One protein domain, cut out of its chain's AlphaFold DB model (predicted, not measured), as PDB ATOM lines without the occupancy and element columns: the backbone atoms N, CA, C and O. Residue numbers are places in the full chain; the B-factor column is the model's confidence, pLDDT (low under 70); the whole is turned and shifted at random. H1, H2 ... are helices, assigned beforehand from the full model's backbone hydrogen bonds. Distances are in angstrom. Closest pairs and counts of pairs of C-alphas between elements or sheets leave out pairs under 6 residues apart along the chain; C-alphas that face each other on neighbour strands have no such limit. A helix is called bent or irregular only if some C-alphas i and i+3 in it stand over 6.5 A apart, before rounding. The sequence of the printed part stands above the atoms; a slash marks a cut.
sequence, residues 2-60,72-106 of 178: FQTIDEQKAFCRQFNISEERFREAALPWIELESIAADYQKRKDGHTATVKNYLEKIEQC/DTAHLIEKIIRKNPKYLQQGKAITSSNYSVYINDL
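Overview. This is residues 2 to 60 and 72 to 106 of the 178 residues of the protein "RelA_SpoT domain-containing protein" of bacterium 1XD8-92 (UniProt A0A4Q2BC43). A small helical body has H4 in its middle, with H2 and the arm H3a packed on different stretches of it; the bent helix H3 runs on from this body as a long arm, H3b, and residues 51 to 60, of which 51 to 58 belong to H3, stick out. The printed part has 94 residues with five named helices, H1 to H5 in chain order, no named strand, and is all helix. It is only just loose, close to compact, with a radius of gyration of the C-alphas of 15.1 A, and spans 47 by 31 by 22 A.

Arrangement. H1, residues 5 to 14, touches no helix but is near H4, residues 73 to 88. H2, residues 19 to 25, touches residues 81 to 85 of H4 alone, with closest C-alphas Ala 25 and Pro 85 at 5.0 A. H3, residues 29 to 58, was assigned as one helix by its hydrogen bonds but is bent: C-alphas 41 and 44 are 7.3 A apart, and its arms, H3a to residue 41 and H3b from residue 44, stand at a steep tilt of 56 degrees. H3a touches residues 73 to 77 of H4 alone, opposite ways at a steep tilt of 53 degrees; the closest C-alphas, Ala 36 and Thr 73, are 6.0 A apart. H5, residues 99 to 102, is close to H4 but not clearly touching, with C-alphas Ile 80 and Tyr 99 at 7.8 A. H4 is irregular, with C-alphas 82 and 85 7.1 A apart; 9 of its 12 O i to N i+4 pairs are within hydrogen-bond range.

Along the chain. H1 begins at C-alpha 5 (13.593, -5.640, 32.158). H3a measures 18.5 A, H3b 20.9 A and H4 22.1 A. H5 ends at C-alpha 102 (5.871, -28.364, 45.436).

Size, cuts and confidence. Residues 61 to 71 are not printed, and C-alphas 60 and 72 are 27.5 A apart. No printed residue is under pLDDT 70.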
ATOM      1  N   PHE A   2       6.715 -10.877  32.392       91.56
ATOM      2  CA  PHE A   2       8.122 -10.494  32.565       91.56
ATOM      3  C   PHE A   2       8.854 -10.282  31.222       91.56
ATOM      4  O   PHE A   2      10.028 -10.642  31.087       91.56
ATOM      5  N   GLN A   3       8.161  -9.744  30.213       87.94
ATOM      6  CA  GLN A   3       8.673  -9.599  28.843       87.94
ATOM      7  C   GLN A   3       9.766  -8.527  28.728       87.94
ATOM      8  O   GLN A   3      10.586  -8.576  27.813       87.94
ATOM      9  N   THR A   4       9.801  -7.581  29.665       92.62
ATOM     10  CA  THR A   4      10.769  -6.482  29.701       92.62
ATOM     11  C   THR A   4      11.562  -6.453  31.007       92.62
ATOM     12  O   THR A   4      11.115  -6.925  32.054       92.62
ATOM     13  N   ILE A   5      12.752  -5.844  30.966       93.06
ATOM     14  CA  ILE A   5      13.593  -5.640  32.158       93.06
ATOM     15  C   ILE A   5      12.867  -4.775  33.202       93.06
ATOM     16  O   ILE A   5      13.023  -4.992  34.405       93.06
ATOM     17  N   ASP A   6      12.058  -3.808  32.767       95.19
ATOM     18  CA  ASP A   6      11.328  -2.925  33.678       95.19
ATOM     19  C   ASP A   6      10.213  -3.659  34.429       95.19
ATOM     20  O   ASP A   6      10.068  -3.451  35.635       95.19
ATOM     21  N   GLU A   7       9.494  -4.575  33.771       94.06
ATOM     22  CA  GLU A   7       8.524  -5.464  34.428       94.06
ATOM     23  C   GLU A   7       9.202  -6.370  35.463       94.06
ATOM     24  O   GLU A   7       8.722  -6.494  36.592       94.06
ATOM     25  N   GLN A   8      10.357  -6.949  35.120       95.56
ATOM     26  CA  GLN A   8      11.150  -7.785  36.030       95.56
ATOM     27  C   GLN A   8      11.593  -6.999  37.274       95.56
ATOM     28  O   GLN A   8      11.388  -7.433  38.412       95.56
ATOM     29  N   LYS A   9      12.134  -5.789  37.080       95.50
ATOM     30  CA  LYS A   9      12.522  -4.887  38.177       95.50
ATOM     31  C   LYS A   9      11.319  -4.422  38.998       95.50
ATOM     32  O   LYS A   9      11.427  -4.274  40.215       95.50
ATOM     33  N   ALA A  10      10.180  -4.148  38.364       95.94
ATOM     34  CA  ALA A  10       8.948  -3.774  39.055       95.94
ATOM     35  C   ALA A  10       8.442  -4.915  39.948       95.94
ATOM     36  O   ALA A  10       8.137  -4.668  41.114       95.94
ATOM     37  N   PHE A  11       8.451  -6.153  39.449       96.81
ATOM     38  CA  PHE A  11       8.068  -7.333  40.219       96.81
ATOM     39  C   PHE A  11       8.962  -7.533  41.450       96.81
ATOM     40  O   PHE A  11       8.457  -7.666  42.567       96.81
ATOM     41  N   CYS A  12      10.290  -7.483  41.283       96.69
ATOM     42  CA  CYS A  12      11.209  -7.610  42.417       96.69
ATOM     43  C   CYS A  12      10.983  -6.511  43.464       96.69
ATOM     44  O   CYS A  12      10.964  -6.806  44.658       96.69
ATOM     45  N   ARG A  13      10.735  -5.263  43.038       96.81
ATOM     46  CA  ARG A  13      10.395  -4.160  43.952       96.81
ATOM     47  C   ARG A  13       9.077  -4.401  44.688       96.81
ATOM     48  O   ARG A  13       9.033  -4.231  45.901       96.81
ATOM     49  N   GLN A  14       8.034  -4.834  43.981       96.81
ATOM     50  CA  GLN A  14       6.713  -5.107  44.557       96.81
ATOM     51  C   GLN A  14       6.774  -6.150  45.682       96.81
ATOM     52  O   GLN A  14       6.109  -5.995  46.703       96.81
ATOM     53  N   PHE A  15       7.573  -7.204  45.503       97.06
ATOM     54  CA  PHE A  15       7.688  -8.308  46.462       97.06
ATOM     55  C   PHE A  15       8.909  -8.212  47.384       97.06
ATOM     56  O   PHE A  15       9.186  -9.156  48.127       97.06
ATOM     57  N   ASN A  16       9.630  -7.086  47.346       96.94
ATOM     58  CA  ASN A  16      10.863  -6.866  48.100       96.94
ATOM     59  C   ASN A  16      11.869  -8.030  47.939       96.94
ATOM     60  O   ASN A  16      12.376  -8.600  48.909       96.94
ATOM     61  N   ILE A  17      12.095  -8.442  46.690       96.62
ATOM     62  CA  ILE A  17      13.039  -9.499  46.317       96.62
ATOM     63  C   ILE A  17      14.389  -8.837  46.037       96.62
ATOM     64  O   ILE A  17      14.527  -8.091  45.068       96.62
ATOM     65  N   SER A  18      15.380  -9.113  46.886       96.12
ATOM     66  CA  SER A  18      16.759  -8.673  46.662       96.12
ATOM     67  C   SER A  18      17.406  -9.436  45.504       96.12
ATOM     68  O   SER A  18      17.011 -10.557  45.178       96.12
ATOM     69  N   GLU A  19      18.442  -8.849  44.901       93.88
ATOM     70  CA  GLU A  19      19.225  -9.521  43.856       93.88
ATOM     71  C   GLU A  19      19.854 -10.828  44.352       93.88
ATOM     72  O   GLU A  19      19.881 -11.815  43.620       93.88
ATOM     73  N   GLU A  20      20.320 -10.849  45.604       94.88
ATOM     74  CA  GLU A  20      20.853 -12.044  46.263       94.88
ATOM     75  C   GLU A  20      19.794 -13.145  46.345       94.88
ATOM     76  O   GLU A  20      20.002 -14.237  45.822       94.88
ATOM     77  N   ARG A  21      18.608 -12.829  46.879       94.19
ATOM     78  CA  ARG A  21      17.497 -13.782  46.987       94.19
ATOM     79  C   ARG A  21      17.056 -14.308  45.622       94.19
ATOM     80  O   ARG A  21      16.710 -15.481  45.492       94.19
ATOM     81  N   PHE A  22      17.041 -13.452  44.601       95.81
ATOM     82  CA  PHE A  22      16.712 -13.882  43.243       95.81
ATOM     83  C   PHE A  22      17.794 -14.803  42.660       95.81
ATOM     84  O   PHE A  22      17.476 -15.804  42.023       95.81
ATOM     85  N   ARG A  23      19.073 -14.507  42.915       94.88
ATOM     86  CA  ARG A  23      20.203 -15.337  42.481       94.88
ATOM     87  C   ARG A  23      20.180 -16.716  43.138       94.88
ATOM     88  O   ARG A  23      20.343 -17.711  42.438       94.88
ATOM     89  N   GLU A  24      19.927 -16.780  44.442       95.25
ATOM     90  CA  GLU A  24      19.785 -18.037  45.190       95.25
ATOM     91  C   GLU A  24      18.641 -18.905  44.670       95.25
ATOM     92  O   GLU A  24      18.725 -20.132  44.701       95.25
ATOM     93  N   ALA A  25      17.570 -18.279  44.169       94.56
ATOM     94  CA  ALA A  25      16.456 -19.006  43.581       94.56
ATOM     95  C   ALA A  25      16.859 -19.791  42.329       94.56
ATOM     96  O   ALA A  25      16.167 -20.752  42.007       94.56
ATOM     97  N   ALA A  26      17.944 -19.403  41.647       95.38
ATOM     98  CA  ALA A  26      18.476 -20.047  40.445       95.38
ATOM     99  C   ALA A  26      17.393 -20.387  39.399       95.38
ATOM    100  O   ALA A  26      17.395 -21.462  38.801       95.38
ATOM    101  N   LEU A  27      16.449 -19.462  39.194       94.00
ATOM    102  CA  LEU A  27      15.371 -19.582  38.214       94.00
ATOM    103  C   LEU A  27      15.484 -18.461  37.183       94.00
ATOM    104  O   LEU A  27      15.414 -17.288  37.557       94.00
ATOM    105  N   PRO A  28      15.641 -18.782  35.889       95.06
ATOM    106  CA  PRO A  28      15.645 -17.757  34.863       95.06
ATOM    107  C   PRO A  28      14.228 -17.201  34.672       95.06
ATOM    108  O   PRO A  28      13.237 -17.920  34.805       95.06
ATOM    109  N   TRP A  29      14.121 -15.925  34.295       95.88
ATOM    110  CA  TRP A  29      12.830 -15.263  34.064       95.88
ATOM    111  C   TRP A  29      11.935 -15.989  33.055       95.88
ATOM    112  O   TRP A  29      10.720 -15.988  33.218       95.88
ATOM    113  N   ILE A  30      12.527 -16.655  32.059       95.25
ATOM    114  CA  ILE A  30      11.785 -17.461  31.082       95.25
ATOM    115  C   ILE A  30      11.025 -18.626  31.737       95.25
ATOM    116  O   ILE A  30       9.892 -18.908  31.357       95.25
ATOM    117  N   GLU A  31      11.603 -19.257  32.763       96.25
ATOM    118  CA  GLU A  31      10.948 -20.344  33.495       96.25
ATOM    119  C   GLU A  31       9.806 -19.800  34.360       96.25
ATOM    120  O   GLU A  31       8.718 -20.371  34.394       96.25
ATOM    121  N   LEU A  32      10.020 -18.649  35.007       97.38
ATOM    122  CA  LEU A  32       8.987 -17.969  35.794       97.38
ATOM    123  C   LEU A  32       7.804 -17.526  34.921       97.38
ATOM    124  O   LEU A  32       6.653 -17.666  35.331       97.38
ATOM    125  N   GLU A  33       8.073 -17.034  33.709       97.06
ATOM    126  CA  GLU A  33       7.044 -16.695  32.721       97.06
ATOM    127  C   GLU A  33       6.275 -17.946  32.266       97.06
ATOM    128  O   GLU A  33       5.046 -17.914  32.203       97.06
ATOM    129  N   SER A  34       6.972 -19.062  32.014       97.12
ATOM    130  CA  SER A  34       6.346 -20.341  31.646       97.12
ATOM    131  C   SER A  34       5.404 -20.847  32.744       97.12
ATOM    132  O   SER A  34       4.245 -21.166  32.470       97.12
ATOM    133  N   ILE A  35       5.855 -20.829  34.005       97.38
ATOM    134  CA  ILE A  35       5.026 -21.197  35.161       97.38
ATOM    135  C   ILE A  35       3.806 -20.274  35.272       97.38
ATOM    136  O   ILE A  35       2.689 -20.750  35.475       97.38
ATOM    137  N   ALA A  36       3.996 -18.958  35.133       97.50
ATOM    138  CA  ALA A  36       2.902 -17.995  35.214       97.50
ATOM    139  C   ALA A  36       1.850 -18.243  34.121       97.50
ATOM    140  O   ALA A  36       0.649 -18.218  34.404       97.50
ATOM    141  N   ALA A  37       2.295 -18.510  32.891       96.75
ATOM    142  CA  ALA A  37       1.424 -18.784  31.756       96.75
ATOM    143  C   ALA A  37       0.656 -20.106  31.912       96.75
ATOM    144  O   ALA A  37      -0.551 -20.131  31.657       96.75
ATOM    145  N   ASP A  38       1.314 -21.188  32.340       96.69
ATOM    146  CA  ASP A  38       0.648 -22.473  32.602       96.69
ATOM    147  C   ASP A  38      -0.381 -22.343  33.735       96.69
ATOM    148  O   ASP A  38      -1.556 -22.675  33.554       96.69
ATOM    149  N   TYR A  39       0.008 -21.737  34.859       96.69
ATOM    150  CA  TYR A  39      -0.894 -21.546  35.992       96.69
ATOM    151  C   TYR A  39      -2.115 -20.693  35.635       96.69
ATOM    152  O   TYR A  39      -3.239 -21.016  36.024       96.69
ATOM    153  N   GLN A  40      -1.923 -19.627  34.852       96.00
ATOM    154  CA  GLN A  40      -3.022 -18.764  34.428       96.00
ATOM    155  C   GLN A  40      -4.037 -19.513  33.552       96.00
ATOM    156  O   GLN A  40      -5.236 -19.280  33.701       96.00
ATOM    157  N   LYS A  41      -3.588 -20.447  32.702       95.81
ATOM    158  CA  LYS A  41      -4.479 -21.308  31.903       95.81
ATOM    159  C   LYS A  41      -5.296 -22.272  32.771       95.81
ATOM    160  O   LYS A  41      -6.430 -22.586  32.428       95.81
ATOM    161  N   ARG A  42      -4.742 -22.735  33.896       94.19
ATOM    162  CA  ARG A  42      -5.395 -23.701  34.807       94.19
ATOM    163  C   ARG A  42      -6.259 -23.051  35.891       94.19
ATOM    164  O   ARG A  42      -6.986 -23.751  36.597       94.19
ATOM    165  N   LYS A  43      -6.204 -21.724  36.037       94.38
ATOM    166  CA  LYS A  43      -6.821 -20.978  37.147       94.38
ATOM    167  C   LYS A  43      -8.338 -21.168  37.251       94.38
ATOM    168  O   LYS A  43      -8.859 -21.288  38.362       94.38
ATOM    169  N   ASP A  44      -9.036 -21.259  36.123       94.81
ATOM    170  CA  ASP A  44     -10.483 -21.509  36.106       94.81
ATOM    171  C   ASP A  44     -10.811 -22.926  36.591       94.81
ATOM    172  O   ASP A  44     -11.716 -23.111  37.406       94.81
ATOM    173  N   GLY A  45     -10.002 -23.914  36.192       94.88
ATOM    174  CA  GLY A  45     -10.087 -25.284  36.702       94.88
ATOM    175  C   GLY A  45      -9.864 -25.346  38.213       94.88
ATOM    176  O   GLY A  45     -10.677 -25.920  38.932       94.88
ATOM    177  N   HIS A  46      -8.831 -24.668  38.723       95.19
ATOM    178  CA  HIS A  46      -8.602 -24.547  40.168       95.19
ATOM    179  C   HIS A  46      -9.779 -23.888  40.899       95.19
ATOM    180  O   HIS A  46     -10.144 -24.308  41.997       95.19
ATOM    181  N   THR A  47     -10.399 -22.879  40.285       96.25
ATOM    182  CA  THR A  47     -11.573 -22.200  40.847       96.25
ATOM    183  C   THR A  47     -12.774 -23.141  40.929       96.25
ATOM    184  O   THR A  47     -13.450 -23.179  41.955       96.25
ATOM    185  N   ALA A  48     -13.027 -23.929  39.884       95.94
ATOM    186  CA  ALA A  48     -14.094 -24.924  39.886       95.94
ATOM    187  C   ALA A  48     -13.842 -26.021  40.936       95.94
ATOM    188  O   ALA A  48     -14.740 -26.347  41.715       95.94
ATOM    189  N   THR A  49     -12.611 -26.538  41.013       95.62
ATOM    190  CA  THR A  49     -12.232 -27.567  41.990       95.62
ATOM    191  C   THR A  49     -12.402 -27.065  43.421       95.62
ATOM    192  O   THR A  49     -13.084 -27.716  44.212       95.62
ATOM    193  N   VAL A  50     -11.856 -25.893  43.772       96.38
ATOM    194  CA  VAL A  50     -11.943 -25.391  45.153       96.38
ATOM    195  C   VAL A  50     -13.386 -25.092  45.570       96.38
ATOM    196  O   VAL A  50     -13.738 -25.351  46.717       96.38
ATOM    197  N   LYS A  51     -14.241 -24.619  44.651       96.75
ATOM    198  CA  LYS A  51     -15.674 -24.416  44.918       96.75
ATOM    199  C   LYS A  51     -16.403 -25.732  45.188       96.75
ATOM    200  O   LYS A  51     -17.159 -25.806  46.145       96.75
ATOM    201  N   ASN A  52     -16.099 -26.791  44.439       95.81
ATOM    202  CA  ASN A  52     -16.669 -28.118  44.688       95.81
ATOM    203  C   ASN A  52     -16.303 -28.645  46.092       95.81
ATOM    204  O   ASN A  52     -17.147 -29.185  46.806       95.81
ATOM    205  N   TYR A  53     -15.048 -28.468  46.519       96.38
ATOM    206  CA  TYR A  53     -14.651 -28.806  47.889       96.38
ATOM    207  C   TYR A  53     -15.308 -27.895  48.932       96.38
ATOM    208  O   TYR A  53     -15.668 -28.385  49.999       96.38
ATOM    209  N   LEU A  54     -15.498 -26.607  48.631       96.94
ATOM    210  CA  LEU A  54     -16.194 -25.669  49.512       96.94
ATOM    211  C   LEU A  54     -17.629 -26.133  49.783       96.94
ATOM    212  O   LEU A  54     -17.968 -26.344  50.941       96.94
ATOM    213  N   GLU A  55     -18.408 -26.412  48.736       96.69
ATOM    214  CA  GLU A  55     -19.789 -26.919  48.825       96.69
ATOM    215  C   GLU A  55     -19.869 -28.217  49.646       96.69
ATOM    216  O   GLU A  55     -20.780 -28.441  50.443       96.69
ATOM    217  N   LYS A  56     -18.869 -29.092  49.492       96.44
ATOM    218  CA  LYS A  56     -18.763 -30.320  50.284       96.44
ATOM    219  C   LYS A  56     -18.501 -30.054  51.764       96.44
ATOM    220  O   LYS A  56     -18.895 -30.905  52.560       96.44
ATOM    221  N   ILE A  57     -17.788 -28.988  52.116       97.00
ATOM    222  CA  ILE A  57     -17.429 -28.640  53.501       97.00
ATOM    223  C   ILE A  57     -18.511 -27.762  54.143       97.00
ATOM    224  O   ILE A  57     -18.695 -27.846  55.351       97.00
ATOM    225  N   GLU A  58     -19.288 -27.009  53.361       95.81
ATOM    226  CA  GLU A  58     -20.457 -26.234  53.823       95.81
ATOM    227  C   GLU A  58     -21.519 -27.091  54.525       95.81
ATOM    228  O   GLU A  58     -22.297 -26.585  55.323       95.81
ATOM    229  N   GLN A  59     -21.515 -28.403  54.286       96.00
ATOM    230  CA  GLN A  59     -22.369 -29.373  54.977       96.00
ATOM    231  C   GLN A  59     -21.949 -29.634  56.437       96.00
ATOM    232  O   GLN A  59     -22.659 -30.332  57.156       96.00
ATOM    233  N   CYS A  60     -20.788 -29.138  56.875       97.00
ATOM    234  CA  CYS A  60     -20.293 -29.306  58.237       97.00
ATOM    235  C   CYS A  60     -20.881 -28.232  59.162       97.00
ATOM    236  O   CYS A  60     -20.481 -27.070  59.102       97.00
ATOM    237  N   ASP A  72      -3.044 -16.063  43.690       97.06
ATOM    238  CA  ASP A  72      -2.717 -15.121  42.633       97.06
ATOM    239  C   ASP A  72      -1.416 -15.528  41.921       97.06
ATOM    240  O   ASP A  72      -0.515 -16.088  42.549       97.06
ATOM    241  N   THR A  73      -1.329 -15.243  40.622       97.38
ATOM    242  CA  THR A  73      -0.207 -15.637  39.765       97.38
ATOM    243  C   THR A  73       1.089 -14.950  40.197       97.38
ATOM    244  O   THR A  73       2.111 -15.618  40.328       97.38
ATOM    245  N   ALA A  74       1.061 -13.655  40.530       97.31
ATOM    246  CA  ALA A  74       2.253 -12.936  40.986       97.31
ATOM    247  C   ALA A  74       2.751 -13.493  42.332       97.31
ATOM    248  O   ALA A  74       3.939 -13.763  42.516       97.31
ATOM    249  N   HIS A  75       1.819 -13.763  43.248       97.31
ATOM    250  CA  HIS A  75       2.126 -14.396  44.533       97.31
ATOM    251  C   HIS A  75       2.583 -15.860  44.415       97.31
ATOM    252  O   HIS A  75       3.287 -16.348  45.301       97.31
ATOM    253  N   LEU A  76       2.178 -16.590  43.371       97.75
ATOM    254  CA  LEU A  76       2.732 -17.911  43.066       97.75
ATOM    255  C   LEU A  76       4.208 -17.785  42.690       97.75
ATOM    256  O   LEU A  76       5.038 -18.477  43.279       97.75
ATOM    257  N   ILE A  77       4.534 -16.874  41.773       97.88
ATOM    258  CA  ILE A  77       5.909 -16.651  41.318       97.88
ATOM    259  C   ILE A  77       6.819 -16.214  42.472       97.88
ATOM    260  O   ILE A  77       7.878 -16.812  42.663       97.88
ATOM    261  N   GLU A  78       6.387 -15.271  43.317       97.81
ATOM    262  CA  GLU A  78       7.137 -14.889  44.529       97.81
ATOM    263  C   GLU A  78       7.421 -16.104  45.419       97.81
ATOM    264  O   GLU A  78       8.547 -16.298  45.895       97.81
ATOM    265  N   LYS A  79       6.403 -16.947  45.627       97.31
ATOM    266  CA  LYS A  79       6.512 -18.113  46.498       97.31
ATOM    267  C   LYS A  79       7.475 -19.150  45.932       97.31
ATOM    268  O   LYS A  79       8.188 -19.782  46.712       97.31
ATOM    269  N   ILE A  80       7.502 -19.318  44.614       97.50
ATOM    270  CA  ILE A  80       8.435 -20.208  43.920       97.50
ATOM    271  C   ILE A  80       9.865 -19.695  44.076       97.50
ATOM    272  O   ILE A  80      10.703 -20.455  44.557       97.50
ATOM    273  N   ILE A  81      10.123 -18.409  43.806       97.50
ATOM    274  CA  ILE A  81      11.443 -17.783  44.013       97.50
ATOM    275  C   ILE A  81      11.920 -18.011  45.453       97.50
ATOM    276  O   ILE A  81      13.054 -18.410  45.686       97.50
ATOM    277  N   ARG A  82      11.034 -17.832  46.438       96.88
ATOM    278  CA  ARG A  82      11.362 -18.050  47.855       96.88
ATOM    279  C   ARG A  82      11.682 -19.501  48.208       96.88
ATOM    280  O   ARG A  82      12.459 -19.744  49.125       96.88
ATOM    281  N   LYS A  83      10.996 -20.460  47.586       96.31
ATOM    282  CA  LYS A  83      11.057 -21.875  47.973       96.31
ATOM    283  C   LYS A  83      12.090 -22.675  47.189       96.31
ATOM    284  O   LYS A  83      12.601 -23.647  47.741       96.31
ATOM    285  N   ASN A  84      12.388 -22.297  45.947       96.88
ATOM    286  CA  ASN A  84      13.278 -23.068  45.083       96.88
ATOM    287  C   ASN A  84      14.666 -23.350  45.694       96.88
ATOM    288  O   ASN A  84      15.083 -24.503  45.608       96.88
ATOM    289  N   PRO A  85      15.332 -22.414  46.413       96.81
ATOM    290  CA  PRO A  85      16.635 -22.683  47.034       96.81
ATOM    291  C   PRO A  85      16.638 -23.922  47.938       96.81
ATOM    292  O   PRO A  85      17.552 -24.743  47.891       96.81
ATOM    293  N   LYS A  86      15.567 -24.113  48.720       96.00
ATOM    294  CA  LYS A  86      15.418 -25.274  49.607       96.00
ATOM    295  C   LYS A  86      15.323 -26.587  48.824       96.00
ATOM    296  O   LYS A  86      15.822 -27.606  49.289       96.00
ATOM    297  N   TYR A  87      14.665 -26.584  47.668       94.69
ATOM    298  CA  TYR A  87      14.540 -27.780  46.832       94.69
ATOM    299  C   TYR A  87      15.828 -28.065  46.055       94.69
ATOM    300  O   TYR A  87      16.205 -29.229  45.939       94.69
ATOM    301  N   LEU A  88      16.555 -27.025  45.637       95.25
ATOM    302  CA  LEU A  88      17.876 -27.160  45.014       95.25
ATOM    303  C   LEU A  88      18.873 -27.855  45.945       95.25
ATOM    304  O   LEU A  88      19.573 -28.767  45.514       95.25
ATOM    305  N   GLN A  89      18.863 -27.522  47.240       94.50
ATOM    306  CA  GLN A  89      19.669 -28.216  48.260       94.50
ATOM    307  C   GLN A  89      19.346 -29.718  48.382       94.50
ATOM    308  O   GLN A  89      20.160 -30.485  48.885       94.50
ATOM    309  N   GLN A  90      18.171 -30.148  47.913       94.94
ATOM    310  CA  GLN A  90      17.735 -31.549  47.887       94.94
ATOM    311  C   GLN A  90      17.957 -32.213  46.515       94.94
ATOM    312  O   GLN A  90      17.440 -33.305  46.282       94.94
ATOM    313  N   GLY A  91      18.660 -31.551  45.588       93.12
ATOM    314  CA  GLY A  91      18.854 -32.031  44.217       93.12
ATOM    315  C   GLY A  91      17.595 -31.958  43.343       93.12
ATOM    316  O   GLY A  91      17.493 -32.680  42.355       93.12
ATOM    317  N   LYS A  92      16.615 -31.122  43.709       94.25
ATOM    318  CA  LYS A  92      15.345 -30.926  42.988       94.25
ATOM    319  C   LYS A  92      15.244 -29.496  42.460       94.25
ATOM    320  O   LYS A  92      15.892 -28.599  42.980       94.25
ATOM    321  N   ALA A  93      14.380 -29.253  41.478       94.06
ATOM    322  CA  ALA A  93      14.086 -27.905  40.995       94.06
ATOM    323  C   ALA A  93      12.594 -27.744  40.686       94.06
ATOM    324  O   ALA A  93      11.967 -28.648  40.121       94.06
ATOM    325  N   ILE A  94      12.040 -26.590  41.056       95.94
ATOM    326  CA  ILE A  94      10.694 -26.187  40.656       95.94
ATOM    327  C   ILE A  94      10.742 -25.726  39.199       95.94
ATOM    328  O   ILE A  94      11.550 -24.878  38.836       95.94
ATOM    329  N   THR A  95       9.847 -26.265  38.383       95.75
ATOM    330  CA  THR A  95       9.694 -25.957  36.960       95.75
ATOM    331  C   THR A  95       8.213 -25.822  36.614       95.75
ATOM    332  O   THR A  95       7.334 -26.225  37.382       95.75
ATOM    333  N   SER A  96       7.929 -25.311  35.424       94.75
ATOM    334  CA  SER A  96       6.600 -25.253  34.810       94.75
ATOM    335  C   SER A  96       5.898 -26.610  34.739       94.75
ATOM    336  O   SER A  96       4.677 -26.652  34.822       94.75
ATOM    337  N   SER A  97       6.645 -27.716  34.692       93.12
ATOM    338  CA  SER A  97       6.074 -29.071  34.677       93.12
ATOM    339  C   SER A  97       5.699 -29.628  36.055       93.12
ATOM    340  O   SER A  97       4.929 -30.575  36.134       93.12
ATOM    341  N   ASN A  98       6.245 -29.084  37.152       94.31
ATOM    342  CA  ASN A  98       6.159 -29.742  38.463       94.31
ATOM    343  C   ASN A  98       5.811 -28.811  39.635       94.31
ATOM    344  O   ASN A  98       5.716 -29.271  40.775       94.31
ATOM    345  N   TYR A  99       5.624 -27.508  39.404       95.25
ATOM    346  CA  TYR A  99       5.401 -26.548  40.488       95.25
ATOM    347  C   TYR A  99       4.169 -26.880  41.342       95.25
ATOM    348  O   TYR A  99       4.175 -26.609  42.544       95.25
ATOM    349  N   SER A 100       3.139 -27.501  40.759       91.31
ATOM    350  CA  SER A 100       1.929 -27.945  41.461       91.31
ATOM    351  C   SER A 100       2.206 -29.006  42.530       91.31
ATOM    352  O   SER A 100       1.488 -29.059  43.524       91.31
ATOM    353  N   VAL A 101       3.281 -29.785  42.382       89.94
ATOM    354  CA  VAL A 101       3.717 -30.797  43.358       89.94
ATOM    355  C   VAL A 101       4.398 -30.157  44.572       89.94
ATOM    356  O   VAL A 101       4.314 -30.677  45.681       89.94
ATOM    357  N   TYR A 102       5.085 -29.027  44.383       91.88
ATOM    358  CA  TYR A 102       5.871 -28.364  45.436       91.88
ATOM    359  C   TYR A 102       5.127 -27.218  46.135       91.88
ATOM    360  O   TYR A 102       5.490 -26.784  47.244       91.88
ATOM    361  N   ILE A 103       4.102 -26.674  45.481       94.25
ATOM    362  CA  ILE A 103       3.309 -25.558  45.982       94.25
ATOM    363  C   ILE A 103       1.921 -26.058  46.382       94.25
ATOM    364  O   ILE A 103       0.979 -26.029  45.609       94.25
ATOM    365  N   ASN A 104       1.787 -26.435  47.650       90.94
ATOM    366  CA  ASN A 104       0.570 -27.055  48.185       90.94
ATOM    367  C   ASN A 104      -0.638 -26.108  48.362       90.94
ATOM    368  O   ASN A 104      -1.735 -26.562  48.646       90.94
ATOM    369  N   ASP A 105      -0.460 -24.787  48.244       92.56
ATOM    370  CA  ASP A 105      -1.501 -23.782  48.534       92.56
ATOM    371  C   ASP A 105      -1.914 -22.976  47.290       92.56
ATOM    372  O   ASP A 105      -2.090 -21.750  47.352       92.56
ATOM    373  N   LEU A 106      -2.033 -23.664  46.149       96.00
ATOM    374  CA  LEU A 106      -2.639 -23.108  44.931       96.00
ATOM    375  C   LEU A 106      -4.137 -22.855  45.124       96.00
ATOM    376  O   LEU A 106      -4.659 -21.831  44.688       96.00
TER     377      LEU A 106